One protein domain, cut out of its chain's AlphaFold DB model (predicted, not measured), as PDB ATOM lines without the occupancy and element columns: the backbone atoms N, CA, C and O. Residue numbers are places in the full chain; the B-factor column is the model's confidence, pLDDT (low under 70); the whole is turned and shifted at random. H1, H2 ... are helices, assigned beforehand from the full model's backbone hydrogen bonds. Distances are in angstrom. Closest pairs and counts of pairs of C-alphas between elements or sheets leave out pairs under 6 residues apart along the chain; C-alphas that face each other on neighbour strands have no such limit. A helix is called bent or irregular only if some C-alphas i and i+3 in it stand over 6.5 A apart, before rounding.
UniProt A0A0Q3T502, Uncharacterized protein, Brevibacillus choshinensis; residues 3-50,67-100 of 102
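This is residues 3 to 50 and 67 to 100 of the 102 residues of an uncharacterized protein of Brevibacillus choshinensis (UniProt A0A0Q3T502). Two long helices, H1 and H2, form a helical hairpin, and a shorter helix, H4, crosses one face of it at a steep tilt, packing on both. H3 packs about perpendicular on H2, on the side away from H1, and its last residues meet H4 near the beginning of that helix. The 82 printed residues hold four named helices in the order H1, H2, H3, H4 and no named strand, and the class is all helix. The whole is compact, with a radius of gyration of the C-alphas of 12.5 A and spans of 39 by 31 by 19 A.

The longest helix by residues is H1, residues 3 to 24, 32.4 A from first to last C-alpha, with C-alpha 3 at (179.602, 165.910, 242.930). It has a kink of 46 degrees near residue 18 and is irregular: C-alphas 17 and 20 are 7.3 A apart. H2, residues 29 to 48, begins with C-alpha 29 at (197.230, 155.399, 258.197) and is 28.6 A long. H4, residues 85 to 99, measures 21.0 A and ends with C-alpha 99 at (176.662, 152.404, 248.729). H3 is residues 69 to 81, 18.5 A long.

H1 touches H2, a helical hairpin at a shallow tilt of 15 degrees, opposite ways; the closest C-alphas are those of Ser 8 and Asp 40, 6.6 A apart. With residues 7 to 15 alone, H1 touches residues 93 to 97 of H4, at a steep tilt of 44 degrees, opposite ways; the closest C-alphas, of Leu 11 and Ile 97, are 6.9 A apart. H2 and H4 are the hubs, touching three helices each. They touch each other at a steep tilt of 47 degrees, the same way, with the C-alphas of Leu 32 and Glu 86 closest at 5.1 A. H3 touches residues 31 to 38 of H2, about perpendicular at 89 degrees, with the C-alphas of Met 35 and Ile 75 closest at 6.4 A. H3 and H4 touch, only just about perpendicular at 70.4 degrees; the closest C-alphas, of Phe 79 and Ala 87, are 4.8 A apart. H1 and H3 are apart. Every O i to N i+4 pair is within hydrogen-bond range in H2, H3 and H4, and 16 of 18 are in H1.

The two C-alphas farthest apart are those of Arg 24 and Gly 49, 39.4 A. The links from H1 to H2 and from H3 to H4 are tight. The link from H2 to H3 runs across the cut: residues 51 to 66 are not printed, and C-alphas 50 and 67 are 19.3 A apart. The mean pLDDT of the printed part is 76.1, and residues 3 to 8, 43 to 50, 67 to 70 and 100 are under 70.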
ATOM      1  N   ALA A   3     179.583 167.270 242.374       47.44
ATOM      2  CA  ALA A   3     179.602 165.910 242.930       47.44
ATOM      3  C   ALA A   3     180.998 165.401 243.364       47.44
ATOM      4  O   ALA A   3     181.119 164.715 244.374       47.44
ATOM      5  N   THR A   4     182.068 165.765 242.652       51.81
ATOM      6  CA  THR A   4     183.418 165.218 242.895       51.81
ATOM      7  C   THR A   4     184.093 165.785 244.147       51.81
ATOM      8  O   THR A   4     184.796 165.072 244.861       51.81
ATOM      9  N   GLN A   5     183.851 167.062 244.460       55.16
ATOM     10  CA  GLN A   5     184.353 167.681 245.689       55.16
ATOM     11  C   GLN A   5     183.665 167.096 246.933       55.16
ATOM     12  O   GLN A   5     184.320 166.901 247.958       55.16
ATOM     13  N   ASP A   6     182.376 166.771 246.819       66.25
ATOM     14  CA  ASP A   6     181.593 166.142 247.883       66.25
ATOM     15  C   ASP A   6     182.079 164.705 248.159       66.25
ATOM     16  O   ASP A   6     182.331 164.331 249.305       66.25
ATOM     17  N   GLN A   7     182.364 163.921 247.113       68.50
ATOM     18  CA  GLN A   7     182.877 162.553 247.265       68.50
ATOM     19  C   GLN A   7     184.263 162.501 247.923       68.50
ATOM     20  O   GLN A   7     184.467 161.726 248.861       68.50
ATOM     21  N   SER A   8     185.188 163.376 247.512       69.56
ATOM     22  CA  SER A   8     186.470 163.564 248.202       69.56
ATOM     23  C   SER A   8     186.275 163.835 249.698       69.56
ATOM     24  O   SER A   8     186.919 163.205 250.535       69.56
ATOM     25  N   GLN A   9     185.400 164.780 250.056       72.38
ATOM     26  CA  GLN A   9     185.172 165.168 251.451       72.38
ATOM     27  C   GLN A   9     184.541 164.042 252.276       72.38
ATOM     28  O   GLN A   9     184.990 163.788 253.396       72.38
ATOM     29  N   LYS A  10     183.561 163.323 251.720       77.19
ATOM     30  CA  LYS A  10     182.950 162.137 252.342       77.19
ATOM     31  C   LYS A  10     183.998 161.068 252.651       77.19
ATOM     32  O   LYS A  10     184.032 160.533 253.760       77.19
ATOM     33  N   LEU A  11     184.906 160.831 251.708       78.50
ATOM     34  CA  LEU A  11     185.993 159.866 251.838       78.50
ATOM     35  C   LEU A  11     186.971 160.219 252.959       78.50
ATOM     36  O   LEU A  11     187.319 159.363 253.776       78.50
ATOM     37  N   TRP A  12     187.313 161.501 253.086       76.69
ATOM     38  CA  TRP A  12     188.116 162.004 254.200       76.69
ATOM     39  C   TRP A  12     187.424 161.883 255.550       76.69
ATOM     40  O   TRP A  12     188.039 161.422 256.514       76.69
ATOM     41  N   MET A  13     186.154 162.282 255.629       79.94
ATOM     42  CA  MET A  13     185.391 162.211 256.872       79.94
ATOM     43  C   MET A  13     185.268 160.771 257.368       79.94
ATOM     44  O   MET A  13     185.462 160.519 258.557       79.94
ATOM     45  N   LEU A  14     185.001 159.820 256.468       81.00
ATOM     46  CA  LEU A  14     184.895 158.412 256.834       81.00
ATOM     47  C   LEU A  14     186.247 157.845 257.284       81.00
ATOM     48  O   LEU A  14     186.325 157.239 258.352       81.00
ATOM     49  N   ALA A  15     187.322 158.092 256.528       80.19
ATOM     50  CA  ALA A  15     188.661 157.627 256.884       80.19
ATOM     51  C   ALA A  15     189.106 158.159 258.257       80.19
ATOM     52  O   ALA A  15     189.623 157.402 259.079       80.19
ATOM     53  N   LYS A  16     188.837 159.439 258.546       81.00
ATOM     54  CA  LYS A  16     189.128 160.048 259.851       81.00
ATOM     55  C   LYS A  16     188.251 159.519 260.977       81.00
ATOM     56  O   LYS A  16     188.739 159.311 262.081       81.00
ATOM     57  N   ARG A  17     186.978 159.233 260.713       82.06
ATOM     58  CA  ARG A  17     186.089 158.625 261.712       82.06
ATOM     59  C   ARG A  17     186.475 157.178 262.034       82.06
ATOM     60  O   ARG A  17     186.275 156.732 263.159       82.06
ATOM     61  N   MET A  18     187.048 156.467 261.065       81.06
ATOM     62  CA  MET A  18     187.531 155.091 261.211       81.06
ATOM     63  C   MET A  18     188.940 155.003 261.820       81.06
ATOM     64  O   MET A  18     189.296 153.958 262.358       81.06
ATOM     65  N   GLU A  19     189.719 156.090 261.799       79.94
ATOM     66  CA  GLU A  19     191.085 156.201 262.343       79.94
ATOM     67  C   GLU A  19     191.306 155.483 263.696       79.94
ATOM     68  O   GLU A  19     192.202 154.641 263.757       79.94
ATOM     69  N   PRO A  20     190.495 155.681 264.760       79.75
ATOM     70  CA  PRO A  20     190.713 154.990 266.038       79.75
ATOM     71  C   PRO A  20     190.565 153.463 265.948       79.75
ATOM     72  O   PRO A  20     191.234 152.727 266.675       79.75
ATOM     73  N   HIS A  21     189.715 152.967 265.048       80.69
ATOM     74  CA  HIS A  21     189.523 151.533 264.825       80.69
ATOM     75  C   HIS A  21     190.651 150.935 263.978       80.69
ATOM     76  O   HIS A  21     191.039 149.786 264.183       80.69
ATOM     77  N   LEU A  22     191.201 151.722 263.054       78.88
ATOM     78  CA  LEU A  22     192.284 151.314 262.167       78.88
ATOM     79  C   LEU A  22     193.634 151.293 262.892       78.88
ATOM     80  O   LEU A  22     194.379 150.322 262.767       78.88
ATOM     81  N   ILE A  23     193.908 152.298 263.727       73.75
ATOM     82  CA  ILE A  23     195.120 152.361 264.558       73.75
ATOM     83  C   ILE A  23     195.168 151.187 265.542       73.75
ATOM     84  O   ILE A  23     196.228 150.596 265.745       73.75
ATOM     85  N   ARG A  24     194.018 150.790 266.108       74.25
ATOM     86  CA  ARG A  24     193.922 149.625 267.004       74.25
ATOM     87  C   ARG A  24     194.347 148.315 266.328       74.25
ATOM     88  O   ARG A  24     194.827 147.416 267.009       74.25
ATOM     89  N   ASN A  25     194.209 148.232 265.006       75.00
ATOM     90  CA  ASN A  25     194.624 147.090 264.194       75.00
ATOM     91  C   ASN A  25     195.991 147.310 263.516       75.00
ATOM     92  O   ASN A  25     196.291 146.639 262.534       75.00
ATOM     93  N   HIS A  26     196.812 148.241 264.019       76.19
ATOM     94  CA  HIS A  26     198.143 148.565 263.485       76.19
ATOM     95  C   HIS A  26     198.155 148.989 262.004       76.19
ATOM     96  O   HIS A  26     199.155 148.793 261.315       76.19
ATOM     97  N   ALA A  27     197.071 149.600 261.508       80.25
ATOM     98  CA  ALA A  27     197.020 150.111 260.141       80.25
ATOM     99  C   ALA A  27     198.048 151.229 259.922       80.25
ATOM    100  O   ALA A  27     198.120 152.180 260.709       80.25
ATOM    101  N   ASN A  28     198.762 151.190 258.797       85.38
ATOM    102  CA  ASN A  28     199.534 152.339 258.348       85.38
ATOM    103  C   ASN A  28     198.590 153.394 257.746       85.38
ATOM    104  O   ASN A  28     198.259 153.372 256.558       85.38
ATOM    105  N   MET A  29     198.158 154.334 258.589       81.12
ATOM    106  CA  MET A  29     197.230 155.399 258.197       81.12
ATOM    107  C   MET A  29     197.790 156.285 257.084       81.12
ATOM    108  O   MET A  29     197.047 156.673 256.190       81.12
ATOM    109  N   GLU A  30     199.089 156.583 257.088       80.75
ATOM    110  CA  GLU A  30     199.699 157.400 256.037       80.75
ATOM    111  C   GLU A  30     199.563 156.721 254.670       80.75
ATOM    112  O   GLU A  30     199.112 157.334 253.702       80.75
ATOM    113  N   LYS A  31     199.878 155.426 254.606       83.50
ATOM    114  CA  LYS A  31     199.755 154.621 253.390       83.50
ATOM    115  C   LYS A  31     198.306 154.506 252.920       83.50
ATOM    116  O   LYS A  31     198.035 154.700 251.736       83.50
ATOM    117  N   LEU A  32     197.377 154.258 253.842       84.50
ATOM    118  CA  LEU A  32     195.945 154.211 253.548       84.50
ATOM    119  C   LEU A  32     195.451 155.530 252.936       84.50
ATOM    120  O   LEU A  32     194.781 155.527 251.905       84.50
ATOM    121  N   LEU A  33     195.802 156.666 253.542       81.31
ATOM    122  CA  LEU A  33     195.396 157.981 253.044       81.31
ATOM    123  C   LEU A  33     195.996 158.278 251.663       81.31
ATOM    124  O   LEU A  33     195.314 158.850 250.814       81.31
ATOM    125  N   LYS A  34     197.237 157.841 251.408       80.12
ATOM    126  CA  LYS A  34     197.862 157.923 250.081       80.12
ATOM    127  C   LYS A  34     197.073 157.122 249.037       80.12
ATOM    128  O   LYS A  34     196.755 157.675 247.989       80.12
ATOM    129  N   MET A  35     196.690 155.875 249.329       85.81
ATOM    130  CA  MET A  35     195.868 155.048 248.424       85.81
ATOM    131  C   MET A  35     194.519 155.704 248.104       85.81
ATOM    132  O   MET A  35     194.112 155.789 246.948       85.81
ATOM    133  N   LEU A  36     193.856 156.222 249.136       82.81
ATOM    134  CA  LEU A  36     192.569 156.905 249.039       82.81
ATOM    135  C   LEU A  36     192.634 158.178 248.174       82.81
ATOM    136  O   LEU A  36     191.751 158.410 247.348       82.81
ATOM    137  N   ILE A  37     193.701 158.975 248.305       77.50
ATOM    138  CA  ILE A  37     193.945 160.132 247.430       77.50
ATOM    139  C   ILE A  37     194.167 159.702 245.988       77.50
ATOM    140  O   ILE A  37     193.612 160.324 245.084       77.50
ATOM    141  N   LEU A  38     194.995 158.679 245.767       77.94
ATOM    142  CA  LEU A  38     195.315 158.215 244.419       77.94
ATOM    143  C   LEU A  38     194.058 157.764 243.681       77.94
ATOM    144  O   LEU A  38     193.871 158.141 242.528       77.94
ATOM    145  N   HIS A  39     193.166 157.048 244.366       79.88
ATOM    146  CA  HIS A  39     191.878 156.651 243.807       79.88
ATOM    147  C   HIS A  39     191.028 157.861 243.400       79.88
ATOM    148  O   HIS A  39     190.526 157.920 242.281       79.88
ATOM    149  N   ASP A  40     190.889 158.849 244.283       75.75
ATOM    150  CA  ASP A  40     190.109 160.054 243.999       75.75
ATOM    151  C   ASP A  40     190.694 160.864 242.822       75.75
ATOM    152  O   ASP A  40     189.970 161.262 241.907       75.75
ATOM    153  N   VAL A  41     192.021 161.028 242.763       71.31
ATOM    154  CA  VAL A  41     192.693 161.697 241.637       71.31
ATOM    155  C   VAL A  41     192.518 160.908 240.335       71.31
ATOM    156  O   VAL A  41     192.215 161.515 239.307       71.31
ATOM    157  N   ALA A  42     192.658 159.580 240.359       70.19
ATOM    158  CA  ALA A  42     192.450 158.725 239.190       70.19
ATOM    159  C   ALA A  42     191.006 158.809 238.673       70.19
ATOM    160  O   ALA A  42     190.795 158.950 237.468       70.19
ATOM    161  N   CYS A  43     190.021 158.821 239.575       67.31
ATOM    162  CA  CYS A  43     188.611 158.980 239.227       67.31
ATOM    163  C   CYS A  43     188.356 160.337 238.539       67.31
ATOM    164  O   CYS A  43     187.839 160.382 237.426       67.31
ATOM    165  N   THR A  44     188.863 161.441 239.106       60.19
ATOM    166  CA  THR A  44     188.725 162.772 238.477       60.19
ATOM    167  C   THR A  44     189.511 162.931 237.167       60.19
ATOM    168  O   THR A  44     189.168 163.780 236.341       60.19
ATOM    169  N   SER A  45     190.586 162.161 236.972       54.75
ATOM    170  CA  SER A  45     191.375 162.126 235.734       54.75
ATOM    171  C   SER A  45     190.624 161.398 234.619       54.75
ATOM    172  O   SER A  45     190.568 161.905 233.497       54.75
ATOM    173  N   ALA A  46     189.977 160.275 234.945       55.19
ATOM    174  CA  ALA A  46     189.133 159.520 234.021       55.19
ATOM    175  C   ALA A  46     187.937 160.348 233.518       55.19
ATOM    176  O   ALA A  46     187.589 160.273 232.343       55.19
ATOM    177  N   GLU A  47     187.357 161.194 234.375       53.12
ATOM    178  CA  GLU A  47     186.242 162.078 234.008       53.12
ATOM    179  C   GLU A  47     186.666 163.342 233.235       53.12
ATOM    180  O   GLU A  47     185.857 163.914 232.506       53.12
ATOM    181  N   GLN A  48     187.911 163.816 233.391       49.91
ATOM    182  CA  GLN A  48     188.369 165.099 232.824       49.91
ATOM    183  C   GLN A  48     189.483 164.984 231.772       49.91
ATOM    184  O   GLN A  48     190.003 166.014 231.343       49.91
ATOM    185  N   GLY A  49     189.891 163.776 231.368       50.66
ATOM    186  CA  GLY A  49     190.904 163.559 230.322       50.66
ATOM    187  C   GLY A  49     192.265 164.214 230.603       50.66
ATOM    188  O   GLY A  49     193.011 164.511 229.673       50.66
ATOM    189  N   THR A  50     192.588 164.492 231.870       48.72
ATOM    190  CA  THR A  50     193.796 165.234 232.276       48.72
ATOM    191  C   THR A  50     194.741 164.343 233.072       48.72
ATOM    192  O   THR A  50     194.313 163.622 233.969       48.72
ATOM    193  N   ILE A  67     205.300 162.697 247.408       57.50
ATOM    194  CA  ILE A  67     205.467 161.282 247.075       57.50
ATOM    195  C   ILE A  67     206.220 161.227 245.745       57.50
ATOM    196  O   ILE A  67     205.802 161.860 244.773       57.50
ATOM    197  N   SER A  68     207.325 160.485 245.685       60.69
ATOM    198  CA  SER A  68     208.039 160.298 244.420       60.69
ATOM    199  C   SER A  68     207.154 159.521 243.437       60.69
ATOM    200  O   SER A  68     206.414 158.629 243.844       60.69
ATOM    201  N   ASN A  69     207.237 159.802 242.129       63.25
ATOM    202  CA  ASN A  69     206.429 159.097 241.111       63.25
ATOM    203  C   ASN A  69     206.544 157.561 241.199       63.25
ATOM    204  O   ASN A  69     205.571 156.848 240.964       63.25
ATOM    205  N   HIS A  70     207.719 157.054 241.579       63.22
ATOM    206  CA  HIS A  70     207.947 155.627 241.808       63.22
ATOM    207  C   HIS A  70     207.079 155.068 242.953       63.22
ATOM    208  O   HIS A  70     206.483 153.999 242.825       63.22
ATOM    209  N   ASP A  71     206.945 155.820 244.044       72.50
ATOM    210  CA  ASP A  71     206.147 155.422 245.204       72.50
ATOM    211  C   ASP A  71     204.649 155.480 244.888       72.50
ATOM    212  O   ASP A  71     203.889 154.637 245.355       72.50
ATOM    213  N   VAL A  72     204.220 156.417 244.036       73.81
ATOM    214  CA  VAL A  72     202.835 156.482 243.545       73.81
ATOM    215  C   VAL A  72     202.459 155.202 242.805       73.81
ATOM    216  O   VAL A  72     201.432 154.599 243.111       73.81
ATOM    217  N   GLN A  73     203.289 154.766 241.856       78.38
ATOM    218  CA  GLN A  73     202.996 153.573 241.064       78.38
ATOM    219  C   GLN A  73     203.025 152.299 241.918       78.38
ATOM    220  O   GLN A  73     202.179 151.425 241.744       78.38
ATOM    221  N   ALA A  74     203.956 152.202 242.870       83.38
ATOM    222  CA  ALA A  74     204.012 151.082 243.806       83.38
ATOM    223  C   ALA A  74     202.758 151.016 244.695       83.38
ATOM    224  O   ALA A  74     202.150 149.952 244.819       83.38
ATOM    225  N   ILE A  75     202.334 152.153 245.258       83.38
ATOM    226  CA  ILE A  75     201.122 152.244 246.085       83.38
ATOM    227  C   ILE A  75     199.872 151.938 245.253       83.38
ATOM    228  O   ILE A  75     198.985 151.238 245.738       83.38
ATOM    229  N   TRP A  76     199.799 152.422 244.009       84.12
ATOM    230  CA  TRP A  76     198.676 152.142 243.112       84.12
ATOM    231  C   TRP A  76     198.584 150.659 242.749       84.12
ATOM    232  O   TRP A  76     197.527 150.058 242.908       84.12
ATOM    233  N   ASN A  77     199.700 150.040 242.358       85.38
ATOM    234  CA  ASN A  77     199.747 148.606 242.070       85.38
ATOM    235  C   ASN A  77     199.328 147.769 243.287       85.38
ATOM    236  O   ASN A  77     198.634 146.766 243.148       85.38
ATOM    237  N   GLU A  78     199.753 148.161 244.487       87.56
ATOM    238  CA  GLU A  78     199.356 147.477 245.716       87.56
ATOM    239  C   GLU A  78     197.861 147.652 246.015       87.56
ATOM    240  O   GLU A  78     197.186 146.695 246.395       87.56
ATOM    241  N   PHE A  79     197.338 148.861 245.805       88.25
ATOM    242  CA  PHE A  79     195.917 149.153 245.923       88.25
ATOM    243  C   PHE A  79     195.082 148.307 244.948       88.25
ATOM    244  O   PHE A  79     194.093 147.704 245.363       88.25
ATOM    245  N   GLU A  80     195.495 148.194 243.683       85.19
ATOM    246  CA  GLU A  80     194.816 147.365 242.677       85.19
ATOM    247  C   GLU A  80     194.839 145.876 243.028       85.19
ATOM    248  O   GLU A  80     193.847 145.175 242.835       85.19
ATOM    249  N   ARG A  81     195.953 145.389 243.584       88.31
ATOM    250  CA  ARG A  81     196.085 143.988 244.010       88.31
ATOM    251  C   ARG A  81     195.225 143.648 245.224       88.31
ATOM    252  O   ARG A  81     194.878 142.486 245.401       88.31
ATOM    253  N   ASN A  82     194.865 144.636 246.045       88.19
ATOM    254  CA  ASN A  82     193.996 144.463 247.213       88.19
ATOM    255  C   ASN A  82     194.499 143.405 248.228       88.19
ATOM    256  O   ASN A  82     193.727 142.750 248.933       88.19
ATOM    257  N   GLU A  83     195.815 143.204 248.298       82.88
ATOM    258  CA  GLU A  83     196.425 142.155 249.126       82.88
ATOM    259  C   GLU A  83     196.722 142.647 250.546       82.88
ATOM    260  O   GLU A  83     196.514 141.911 251.521       82.88
ATOM    261  N   SER A  84     197.164 143.901 250.673       88.06
ATOM    262  CA  SER A  84     197.521 144.494 251.959       88.06
ATOM    263  C   SER A  84     196.305 144.874 252.791       88.06
ATOM    264  O   SER A  84     195.190 145.049 252.291       88.06
ATOM    265  N   TYR A  85     196.523 144.989 254.100       86.19
ATOM    266  CA  TYR A  85     195.479 145.404 255.026       86.19
ATOM    267  C   TYR A  85     194.968 146.810 254.678       86.19
ATOM    268  O   TYR A  85     193.761 147.022 254.596       86.19
ATOM    269  N   GLU A  86     195.869 147.745 254.374       86.75
ATOM    270  CA  GLU A  86     195.528 149.104 253.956       86.75
ATOM    271  C   GLU A  86     194.738 149.120 252.648       86.75
ATOM    272  O   GLU A  86     193.744 149.838 252.564       86.75
ATOM    273  N   ALA A  87     195.114 148.301 251.658       88.62
ATOM    274  CA  ALA A  87     194.371 148.215 250.405       88.62
ATOM    275  C   ALA A  87     192.942 147.698 250.639       88.62
ATOM    276  O   ALA A  87     191.985 148.313 250.171       88.62
ATOM    277  N   LYS A  88     192.774 146.656 251.460       89.06
ATOM    278  CA  LYS A  88     191.448 146.119 251.820       89.06
ATOM    279  C   LYS A  88     190.576 147.150 252.518       89.06
ATOM    280  O   LYS A  88     189.396 147.277 252.197       89.06
ATOM    281  N   ILE A  89     191.152 147.909 253.451       87.50
ATOM    282  CA  ILE A  89     190.450 149.006 254.121       87.50
ATOM    283  C   ILE A  89     190.099 150.118 253.125       87.50
ATOM    284  O   ILE A  89     188.979 150.620 253.162       87.50
ATOM    285  N   ALA A  90     191.010 150.485 252.219       86.88
ATOM    286  CA  ALA A  90     190.762 151.504 251.201       86.88
ATOM    287  C   ALA A  90     189.590 151.111 250.291       86.88
ATOM    288  O   ALA A  90     188.656 151.893 250.118       86.88
ATOM    289  N   HIS A  91     189.594 149.876 249.779       87.25
ATOM    290  CA  HIS A  91     188.498 149.314 248.986       87.25
ATOM    291  C   HIS A  91     187.182 149.291 249.766       87.25
ATOM    292  O   HIS A  91     186.156 149.713 249.239       87.25
ATOM    293  N   ALA A  92     187.203 148.867 251.032       87.69
ATOM    294  CA  ALA A  92     186.012 148.855 251.878       87.69
ATOM    295  C   ALA A  92     185.442 150.265 252.108       87.69
ATOM    296  O   ALA A  92     184.231 150.455 252.024       87.69
ATOM    297  N   ILE A  93     186.302 151.261 252.353       85.94
ATOM    298  CA  ILE A  93     185.917 152.672 252.502       85.94
ATOM    299  C   ILE A  93     185.262 153.190 251.218       85.94
ATOM    300  O   ILE A  93     184.175 153.762 251.279       85.94
ATOM    301  N   ILE A  94     185.889 152.960 250.061       84.81
ATOM    302  CA  ILE A  94     185.367 153.391 248.755       84.81
ATOM    303  C   ILE A  94     184.015 152.729 248.475       84.81
ATOM    304  O   ILE A  94     183.062 153.403 248.086       84.81
ATOM    305  N   HIS A  95     183.910 151.422 248.716       85.25
ATOM    306  CA  HIS A  95     182.674 150.680 248.510       85.25
ATOM    307  C   HIS A  95     181.546 151.187 249.412       85.25
ATOM    308  O   HIS A  95     180.433 151.394 248.935       85.25
ATOM    309  N   LEU A  96     181.841 151.457 250.687       83.12
ATOM    310  CA  LEU A  96     180.862 151.991 251.630       83.12
ATOM    311  C   LEU A  96     180.347 153.364 251.181       83.12
ATOM    312  O   LEU A  96     179.149 153.605 251.215       83.12
ATOM    313  N   ILE A  97     181.225 154.252 250.712       78.88
ATOM    314  CA  ILE A  97     180.820 155.583 250.230       78.88
ATOM    315  C   ILE A  97     179.943 155.478 248.984       78.88
ATOM    316  O   ILE A  97     178.973 156.218 248.871       78.88
ATOM    317  N   ASN A  98     180.252 154.553 248.074       76.81
ATOM    318  CA  ASN A  98     179.444 154.334 246.874       76.81
ATOM    319  C   ASN A  98     178.066 153.728 247.188       76.81
ATOM    320  O   ASN A  98     177.137 153.910 246.410       76.81
ATOM    321  N   GLN A  99     177.935 152.987 248.293       77.25
ATOM    322  CA  GLN A  99     176.662 152.404 248.729       77.25
ATOM    323  C   GLN A  99     175.814 153.354 249.572       77.25
ATOM    324  O   GLN A  99     174.594 153.208 249.615       77.25
ATOM    325  N   VAL A 100     176.440 154.296 250.275       69.62
ATOM    326  CA  VAL A 100     175.722 155.268 251.095       69.62
ATOM    327  C   VAL A 100     175.382 156.479 250.227       69.62
ATOM    328  O   VAL A 100     176.142 157.445 250.145       69.62
TER     329      VAL A 100